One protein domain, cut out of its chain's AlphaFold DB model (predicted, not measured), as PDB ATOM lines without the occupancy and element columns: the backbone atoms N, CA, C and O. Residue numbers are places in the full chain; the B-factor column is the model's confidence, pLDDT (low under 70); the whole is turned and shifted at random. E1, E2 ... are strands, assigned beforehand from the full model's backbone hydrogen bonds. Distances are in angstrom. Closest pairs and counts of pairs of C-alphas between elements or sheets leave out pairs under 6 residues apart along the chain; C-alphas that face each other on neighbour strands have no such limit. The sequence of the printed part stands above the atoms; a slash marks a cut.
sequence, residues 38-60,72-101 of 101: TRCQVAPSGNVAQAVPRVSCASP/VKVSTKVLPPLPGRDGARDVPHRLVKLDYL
ATOM      1  N   THR A  38     491.512 552.443 890.295       58.19
ATOM      2  CA  THR A  38     490.911 551.366 891.096       58.19
ATOM      3  C   THR A  38     489.726 551.828 891.947       58.19
ATOM      4  O   THR A  38     489.000 550.992 892.481       58.19
ATOM      5  N   ARG A  39     489.500 553.144 892.064       59.62
ATOM      6  CA  ARG A  39     488.417 553.740 892.861       59.62
ATOM      7  C   ARG A  39     487.366 554.471 892.027       59.62
ATOM      8  O   ARG A  39     486.507 555.139 892.603       59.62
ATOM      9  N   CYS A  40     487.428 554.360 890.702       63.88
ATOM     10  CA  CYS A  40     486.499 555.016 889.789       63.88
ATOM     11  C   CYS A  40     485.545 554.004 889.148       63.88
ATOM     12  O   CYS A  40     485.975 552.993 888.599       63.88
ATOM     13  N   GLN A  41     484.247 554.297 889.177       64.75
ATOM     14  CA  GLN A  41     483.222 553.545 888.461       64.75
ATOM     15  C   GLN A  41     482.653 554.402 887.333       64.75
ATOM     16  O   GLN A  41     482.394 555.596 887.502       64.75
ATOM     17  N   VAL A  42     482.471 553.791 886.163       62.38
ATOM     18  CA  VAL A  42     481.840 554.436 885.010       62.38
ATOM     19  C   VAL A  42     480.424 553.898 884.890       62.38
ATOM     20  O   VAL A  42     480.236 552.707 884.651       62.38
ATOM     21  N   ALA A  43     479.437 554.772 885.049       67.94
ATOM     22  CA  ALA A  43     478.030 554.438 884.894       67.94
ATOM     23  C   ALA A  43     477.425 555.235 883.725       67.94
ATOM     24  O   ALA A  43     477.650 556.447 883.620       67.94
ATOM     25  N   PRO A  44     476.649 554.599 882.834       57.00
ATOM     26  CA  PRO A  44     475.858 555.328 881.854       57.00
ATOM     27  C   PRO A  44     474.785 556.153 882.580       57.00
ATOM     28  O   PRO A  44     474.008 555.622 883.370       57.00
ATOM     29  N   SER A  45     474.744 557.461 882.326       60.19
ATOM     30  CA  SER A  45     473.726 558.364 882.874       60.19
ATOM     31  C   SER A  45     472.714 558.712 881.783       60.19
ATOM     32  O   SER A  45     473.076 559.375 880.813       60.19
ATOM     33  N   GLY A  46     471.447 558.333 881.971       59.12
ATOM     34  CA  GLY A  46     470.329 558.634 881.061       59.12
ATOM     35  C   GLY A  46     469.741 557.398 880.369       59.12
ATOM     36  O   GLY A  46     470.264 556.294 880.501       59.12
ATOM     37  N   ASN A  47     468.638 557.578 879.629       58.00
ATOM     38  CA  ASN A  47     468.051 556.510 878.810       58.00
ATOM     39  C   ASN A  47     469.053 556.064 877.734       58.00
ATOM     40  O   ASN A  47     469.740 556.901 877.156       58.00
ATOM     41  N   VAL A  48     469.113 554.759 877.451       59.84
ATOM     42  CA  VAL A  48     470.156 554.076 876.649       59.84
ATOM     43  C   VAL A  48     470.491 554.774 875.319       59.84
ATOM     44  O   VAL A  48     471.642 554.770 874.899       59.84
ATOM     45  N   ALA A  49     469.521 555.441 874.686       57.59
ATOM     46  CA  ALA A  49     469.713 556.174 873.430       57.59
ATOM     47  C   ALA A  49     470.488 557.510 873.559       57.59
ATOM     48  O   ALA A  49     470.935 558.054 872.553       57.59
ATOM     49  N   GLN A  50     470.641 558.054 874.770       58.91
ATOM     50  CA  GLN A  50     471.318 559.327 875.071       58.91
ATOM     51  C   GLN A  50     472.261 559.214 876.280       58.91
ATOM     52  O   GLN A  50     472.602 560.219 876.907       58.91
ATOM     53  N   ALA A  51     472.659 557.994 876.646       61.03
ATOM     54  CA  ALA A  51     473.455 557.769 877.839       61.03
ATOM     55  C   ALA A  51     474.842 558.417 877.701       61.03
ATOM     56  O   ALA A  51     475.668 557.997 876.889       61.03
ATOM     57  N   VAL A  52     475.105 559.433 878.523       65.44
ATOM     58  CA  VAL A  52     476.433 560.045 878.638       65.44
ATOM     59  C   VAL A  52     477.191 559.291 879.732       65.44
ATOM     60  O   VAL A  52     476.653 559.141 880.835       65.44
ATOM     61  N   PRO A  53     478.414 558.795 879.476       60.25
ATOM     62  CA  PRO A  53     479.195 558.123 880.505       60.25
ATOM     63  C   PRO A  53     479.518 559.118 881.622       60.25
ATOM     64  O   PRO A  53     480.141 560.155 881.386       60.25
ATOM     65  N   ARG A  54     479.091 558.809 882.848       67.25
ATOM     66  CA  ARG A  54     479.505 559.536 884.048       67.25
ATOM     67  C   ARG A  54     480.503 558.700 884.826       67.25
ATOM     68  O   ARG A  54     480.296 557.512 885.047       67.25
ATOM     69  N   VAL A  55     481.578 559.352 885.246       68.25
ATOM     70  CA  VAL A  55     482.623 558.754 886.075       68.25
ATOM     71  C   VAL A  55     482.443 559.263 887.499       68.25
ATOM     72  O   VAL A  55     482.425 560.474 887.721       68.25
ATOM     73  N   SER A  56     482.299 558.352 888.455       72.00
ATOM     74  CA  SER A  56     482.308 558.649 889.886       72.00
ATOM     75  C   SER A  56     483.537 558.003 890.517       72.00
ATOM     76  O   SER A  56     483.746 556.801 890.397       72.00
ATOM     77  N   CYS A  57     484.367 558.802 891.184       67.88
ATOM     78  CA  CYS A  57     485.568 558.319 891.857       67.88
ATOM     79  C   CYS A  57     485.452 558.536 893.364       67.88
ATOM     80  O   CYS A  57     485.120 559.638 893.805       67.88
ATOM     81  N   ALA A  58     485.743 557.504 894.158       65.81
ATOM     82  CA  ALA A  58     485.854 557.650 895.604       65.81
ATOM     83  C   ALA A  58     487.175 558.356 895.943       65.81
ATOM     84  O   ALA A  58     488.256 557.855 895.626       65.81
ATOM     85  N   SER A  59     487.089 559.523 896.587       58.16
ATOM     86  CA  SER A  59     488.281 560.251 897.028       58.16
ATOM     87  C   SER A  59     488.958 559.495 898.181       58.16
ATOM     88  O   SER A  59     488.251 559.019 899.075       58.16
ATOM     89  N   PRO A  60     490.296 559.352 898.206       57.94
ATOM     90  CA  PRO A  60     490.979 558.790 899.360       57.94
ATOM     91  C   PRO A  60     490.722 559.663 900.593       57.94
ATOM     92  O   PRO A  60     490.946 560.875 900.568       57.94
ATOM     93  N   VAL A  72     499.803 568.308 881.906       62.34
ATOM     94  CA  VAL A  72     499.575 567.082 881.144       62.34
ATOM     95  C   VAL A  72     499.563 567.434 879.667       62.34
ATOM     96  O   VAL A  72     498.708 568.189 879.193       62.34
ATOM     97  N   LYS A  73     500.501 566.868 878.910       73.38
ATOM     98  CA  LYS A  73     500.460 566.954 877.453       73.38
ATOM     99  C   LYS A  73     499.436 565.944 876.946       73.38
ATOM    100  O   LYS A  73     499.616 564.735 877.070       73.38
ATOM    101  N   VAL A  74     498.356 566.454 876.361       75.19
ATOM    102  CA  VAL A  74     497.296 565.631 875.774       75.19
ATOM    103  C   VAL A  74     497.559 565.470 874.282       75.19
ATOM    104  O   VAL A  74     497.591 566.451 873.538       75.19
ATOM    105  N   SER A  75     497.722 564.230 873.828       76.12
ATOM    106  CA  SER A  75     497.760 563.897 872.404       76.12
ATOM    107  C   SER A  75     496.516 563.097 872.043       76.12
ATOM    108  O   SER A  75     496.205 562.094 872.684       76.12
ATOM    109  N   THR A  76     495.785 563.545 871.022       79.94
ATOM    110  CA  THR A  76     494.622 562.819 870.505       79.94
ATOM    111  C   THR A  76     494.894 562.364 869.081       79.94
ATOM    112  O   THR A  76     495.349 563.142 868.243       79.94
ATOM    113  N   LYS A  77     494.619 561.091 868.802       82.38
ATOM    114  CA  LYS A  77     494.706 560.515 867.462       82.38
ATOM    115  C   LYS A  77     493.338 559.988 867.066       82.38
ATOM    116  O   LYS A  77     492.761 559.153 867.761       82.38
ATOM    117  N   VAL A  78     492.821 560.486 865.948       85.81
ATOM    118  CA  VAL A  78     491.625 559.919 865.323       85.81
ATOM    119  C   VAL A  78     492.027 558.605 864.675       85.81
ATOM    120  O   VAL A  78     493.032 558.538 863.966       85.81
ATOM    121  N   LEU A  79     491.269 557.559 864.965       85.69
ATOM    122  CA  LEU A  79     491.496 556.237 864.415       85.69
ATOM    123  C   LEU A  79     490.320 555.850 863.512       85.69
ATOM    124  O   LEU A  79     489.271 556.503 863.566       85.69
ATOM    125  N   PRO A  80     490.488 554.823 862.659       88.00
ATOM    126  CA  PRO A  80     489.403 554.346 861.816       88.00
ATOM    127  C   PRO A  80     488.150 554.043 862.652       88.00
ATOM    128  O   PRO A  80     488.279 553.515 863.765       88.00
ATOM    129  N   PRO A  81     486.953 554.398 862.157       83.69
ATOM    130  CA  PRO A  81     485.702 554.054 862.815       83.69
ATOM    131  C   PRO A  81     485.599 552.542 863.012       83.69
ATOM    132  O   PRO A  81     486.018 551.768 862.150       83.69
ATOM    133  N   LEU A  82     485.054 552.122 864.149       83.44
ATOM    134  CA  LEU A  82     484.736 550.716 864.365       83.44
ATOM    135  C   LEU A  82     483.393 550.405 863.699       83.44
ATOM    136  O   LEU A  82     482.482 551.233 863.802       83.44
ATOM    137  N   PRO A  83     483.247 549.234 863.056       83.88
ATOM    138  CA  PRO A  83     481.984 548.855 862.446       83.88
ATOM    139  C   PRO A  83     480.890 548.818 863.510       83.88
ATOM    140  O   PRO A  83     481.057 548.218 864.580       83.88
ATOM    141  N   GLY A  84     479.776 549.487 863.227       80.88
ATOM    142  CA  GLY A  84     478.595 549.413 864.077       80.88
ATOM    143  C   GLY A  84     478.050 547.984 864.102       80.88
ATOM    144  O   GLY A  84     478.044 547.278 863.093       80.88
ATOM    145  N   ARG A  85     477.596 547.526 865.271       81.56
ATOM    146  CA  ARG A  85     476.986 546.197 865.403       81.56
ATOM    147  C   ARG A  85     475.617 546.179 864.710       81.56
ATOM    148  O   ARG A  85     474.882 547.158 864.791       81.56
ATOM    149  N   ASP A  86     475.277 545.069 864.054       79.00
ATOM    150  CA  ASP A  86     473.942 544.804 863.490       79.00
ATOM    151  C   ASP A  86     473.441 545.884 862.505       79.00
ATOM    152  O   ASP A  86     472.280 546.285 862.521       79.00
ATOM    153  N   GLY A  87     474.333 546.387 861.641       75.44
ATOM    154  CA  GLY A  87     473.995 547.403 860.631       75.44
ATOM    155  C   GLY A  87     473.862 548.824 861.186       75.44
ATOM    156  O   GLY A  87     473.458 549.738 860.462       75.44
ATOM    157  N   ALA A  88     474.205 549.031 862.461       77.31
ATOM    158  CA  ALA A  88     474.328 550.358 863.037       77.31
ATOM    159  C   ALA A  88     475.456 551.155 862.362       77.31
ATOM    160  O   ALA A  88     476.380 550.604 861.766       77.31
ATOM    161  N   ARG A  89     475.381 552.484 862.482       81.81
ATOM    162  CA  ARG A  89     476.417 553.385 861.965       81.81
ATOM    163  C   ARG A  89     477.761 553.098 862.625       81.81
ATOM    164  O   ARG A  89     477.814 552.797 863.817       81.81
ATOM    165  N   ASP A  90     478.825 553.284 861.854       85.25
ATOM    166  CA  ASP A  90     480.185 553.169 862.361       85.25
ATOM    167  C   ASP A  90     480.423 554.115 863.539       85.25
ATOM    168  O   ASP A  90     480.015 555.283 863.538       85.25
ATOM    169  N   VAL A  91     481.097 553.593 864.559       82.62
ATOM    170  CA  VAL A  91     481.347 554.309 865.805       82.62
ATOM    171  C   VAL A  91     482.692 555.025 865.695       82.62
ATOM    172  O   VAL A  91     483.725 554.367 865.525       82.62
ATOM    173  N   PRO A  92     482.728 556.365 865.802       81.69
ATOM    174  CA  PRO A  92     483.982 557.095 865.788       81.69
ATOM    175  C   PRO A  92     484.793 556.726 867.027       81.69
ATOM    176  O   PRO A  92     484.298 556.795 868.152       81.69
ATOM    177  N   HIS A  93     486.061 556.380 866.827       78.06
ATOM    178  CA  HIS A  93     486.949 556.010 867.918       78.06
ATOM    179  C   HIS A  93     488.234 556.842 867.878       78.06
ATOM    180  O   HIS A  93     488.759 557.201 866.819       78.06
ATOM    181  N   ARG A  94     488.700 557.235 869.065       81.25
ATOM    182  CA  ARG A  94     489.855 558.115 869.249       81.25
ATOM    183  C   ARG A  94     490.754 557.531 870.322       81.25
ATOM    184  O   ARG A  94     490.266 557.079 871.354       81.25
ATOM    185  N   LEU A  95     492.057 557.599 870.090       75.75
ATOM    186  CA  LEU A  95     493.058 557.293 871.100       75.75
ATOM    187  C   LEU A  95     493.486 558.591 871.776       75.75
ATOM    188  O   LEU A  95     493.869 559.551 871.103       75.75
ATOM    189  N   VAL A  96     493.403 558.616 873.102       81.06
ATOM    190  CA  VAL A  96     493.819 559.745 873.934       81.06
ATOM    191  C   VAL A  96     495.019 559.294 874.750       81.06
ATOM    192  O   VAL A  96     494.921 558.338 875.516       81.06
ATOM    193  N   LYS A  97     496.153 559.968 874.567       75.75
ATOM    194  CA  LYS A  97     497.370 559.754 875.349       75.75
ATOM    195  C   LYS A  97     497.586 560.950 876.270       75.75
ATOM    196  O   LYS A  97     497.507 562.096 875.822       75.75
ATOM    197  N   LEU A  98     497.854 560.660 877.537       77.81
ATOM    198  CA  LEU A  98     498.175 561.636 878.571       77.81
ATOM    199  C   LEU A  98     499.634 561.419 878.972       77.81
ATOM    200  O   LEU A  98     499.965 560.373 879.526       77.81
ATOM    201  N   ASP A  99     500.493 562.378 878.643       70.06
ATOM    202  CA  ASP A  99     501.895 562.374 879.056       70.06
ATOM    203  C   ASP A  99     502.060 563.346 880.234       70.06
ATOM    204  O   ASP A  99     501.769 564.540 880.109       70.06
ATOM    205  N   TYR A 100     502.486 562.815 881.381       63.62
ATOM    206  CA  TYR A 100     502.737 563.572 882.609       63.62
ATOM    207  C   TYR A 100     504.187 564.080 882.602       63.62
ATOM    208  O   TYR A 100     505.099 563.295 882.333       63.62
ATOM    209  N   LEU A 101     504.373 565.383 882.841       59.53
ATOM    210  CA  LEU A 101     505.672 566.061 882.936       59.53
ATOM    211  C   LEU A 101     506.136 566.194 884.387       59.53
ATOM    212  O   LEU A 101     505.268 566.480 885.245       59.53
TER     213      LEU A 101
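AT A GLANCE: This is residues 38 to 60 and 72 to 101 of the 101 residues of an uncharacterized protein of Achromobacter piechaudii (UniProt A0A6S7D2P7). Two separate hairpin ribbons make this domain, a shorter one of E1 and E2 and a longer one of E3 and E4, with a gap between them. The printed part has 53 residues, no named helix and four strands, E1 to E4 in chain order, in two antiparallel two-stranded sheets, all strand in class. It is only just extended, close to loose, with a radius of gyration of the C-alphas of 15.2 A, and spans 43 by 28 by 16 A.

IN THESE COORDINATES: Find C-alpha 40 at (486.499, 555.016, 889.789), where E1, residues 40 to 45, begins; E2 is residues 52 to 57. E3, residues 72 to 82, measures 27.7 A and bends by 54 degrees at residue 79. E4, residues 91 to 100, measures 28.7 A and ends at (502.737, 563.572, 882.609).

HOW THE PARTS SIT: In the hairpin E1 and E2, antiparallel at 152 degrees, look at N 41 and O 56, 2.8 A apart. In the hairpin E3 and E4, at 160 degrees, look at N 75 and O 97, 2.9 A apart. E1 and E2 are each apart from E3 and E4.

THE WHOLE: Residues 61 to 71 are not printed; C-alphas 60 and 72 are 21.8 A apart. Both links printed whole are short. Mean pLDDT of the printed part is 71.3, with residues 38 to 55 among those under 70.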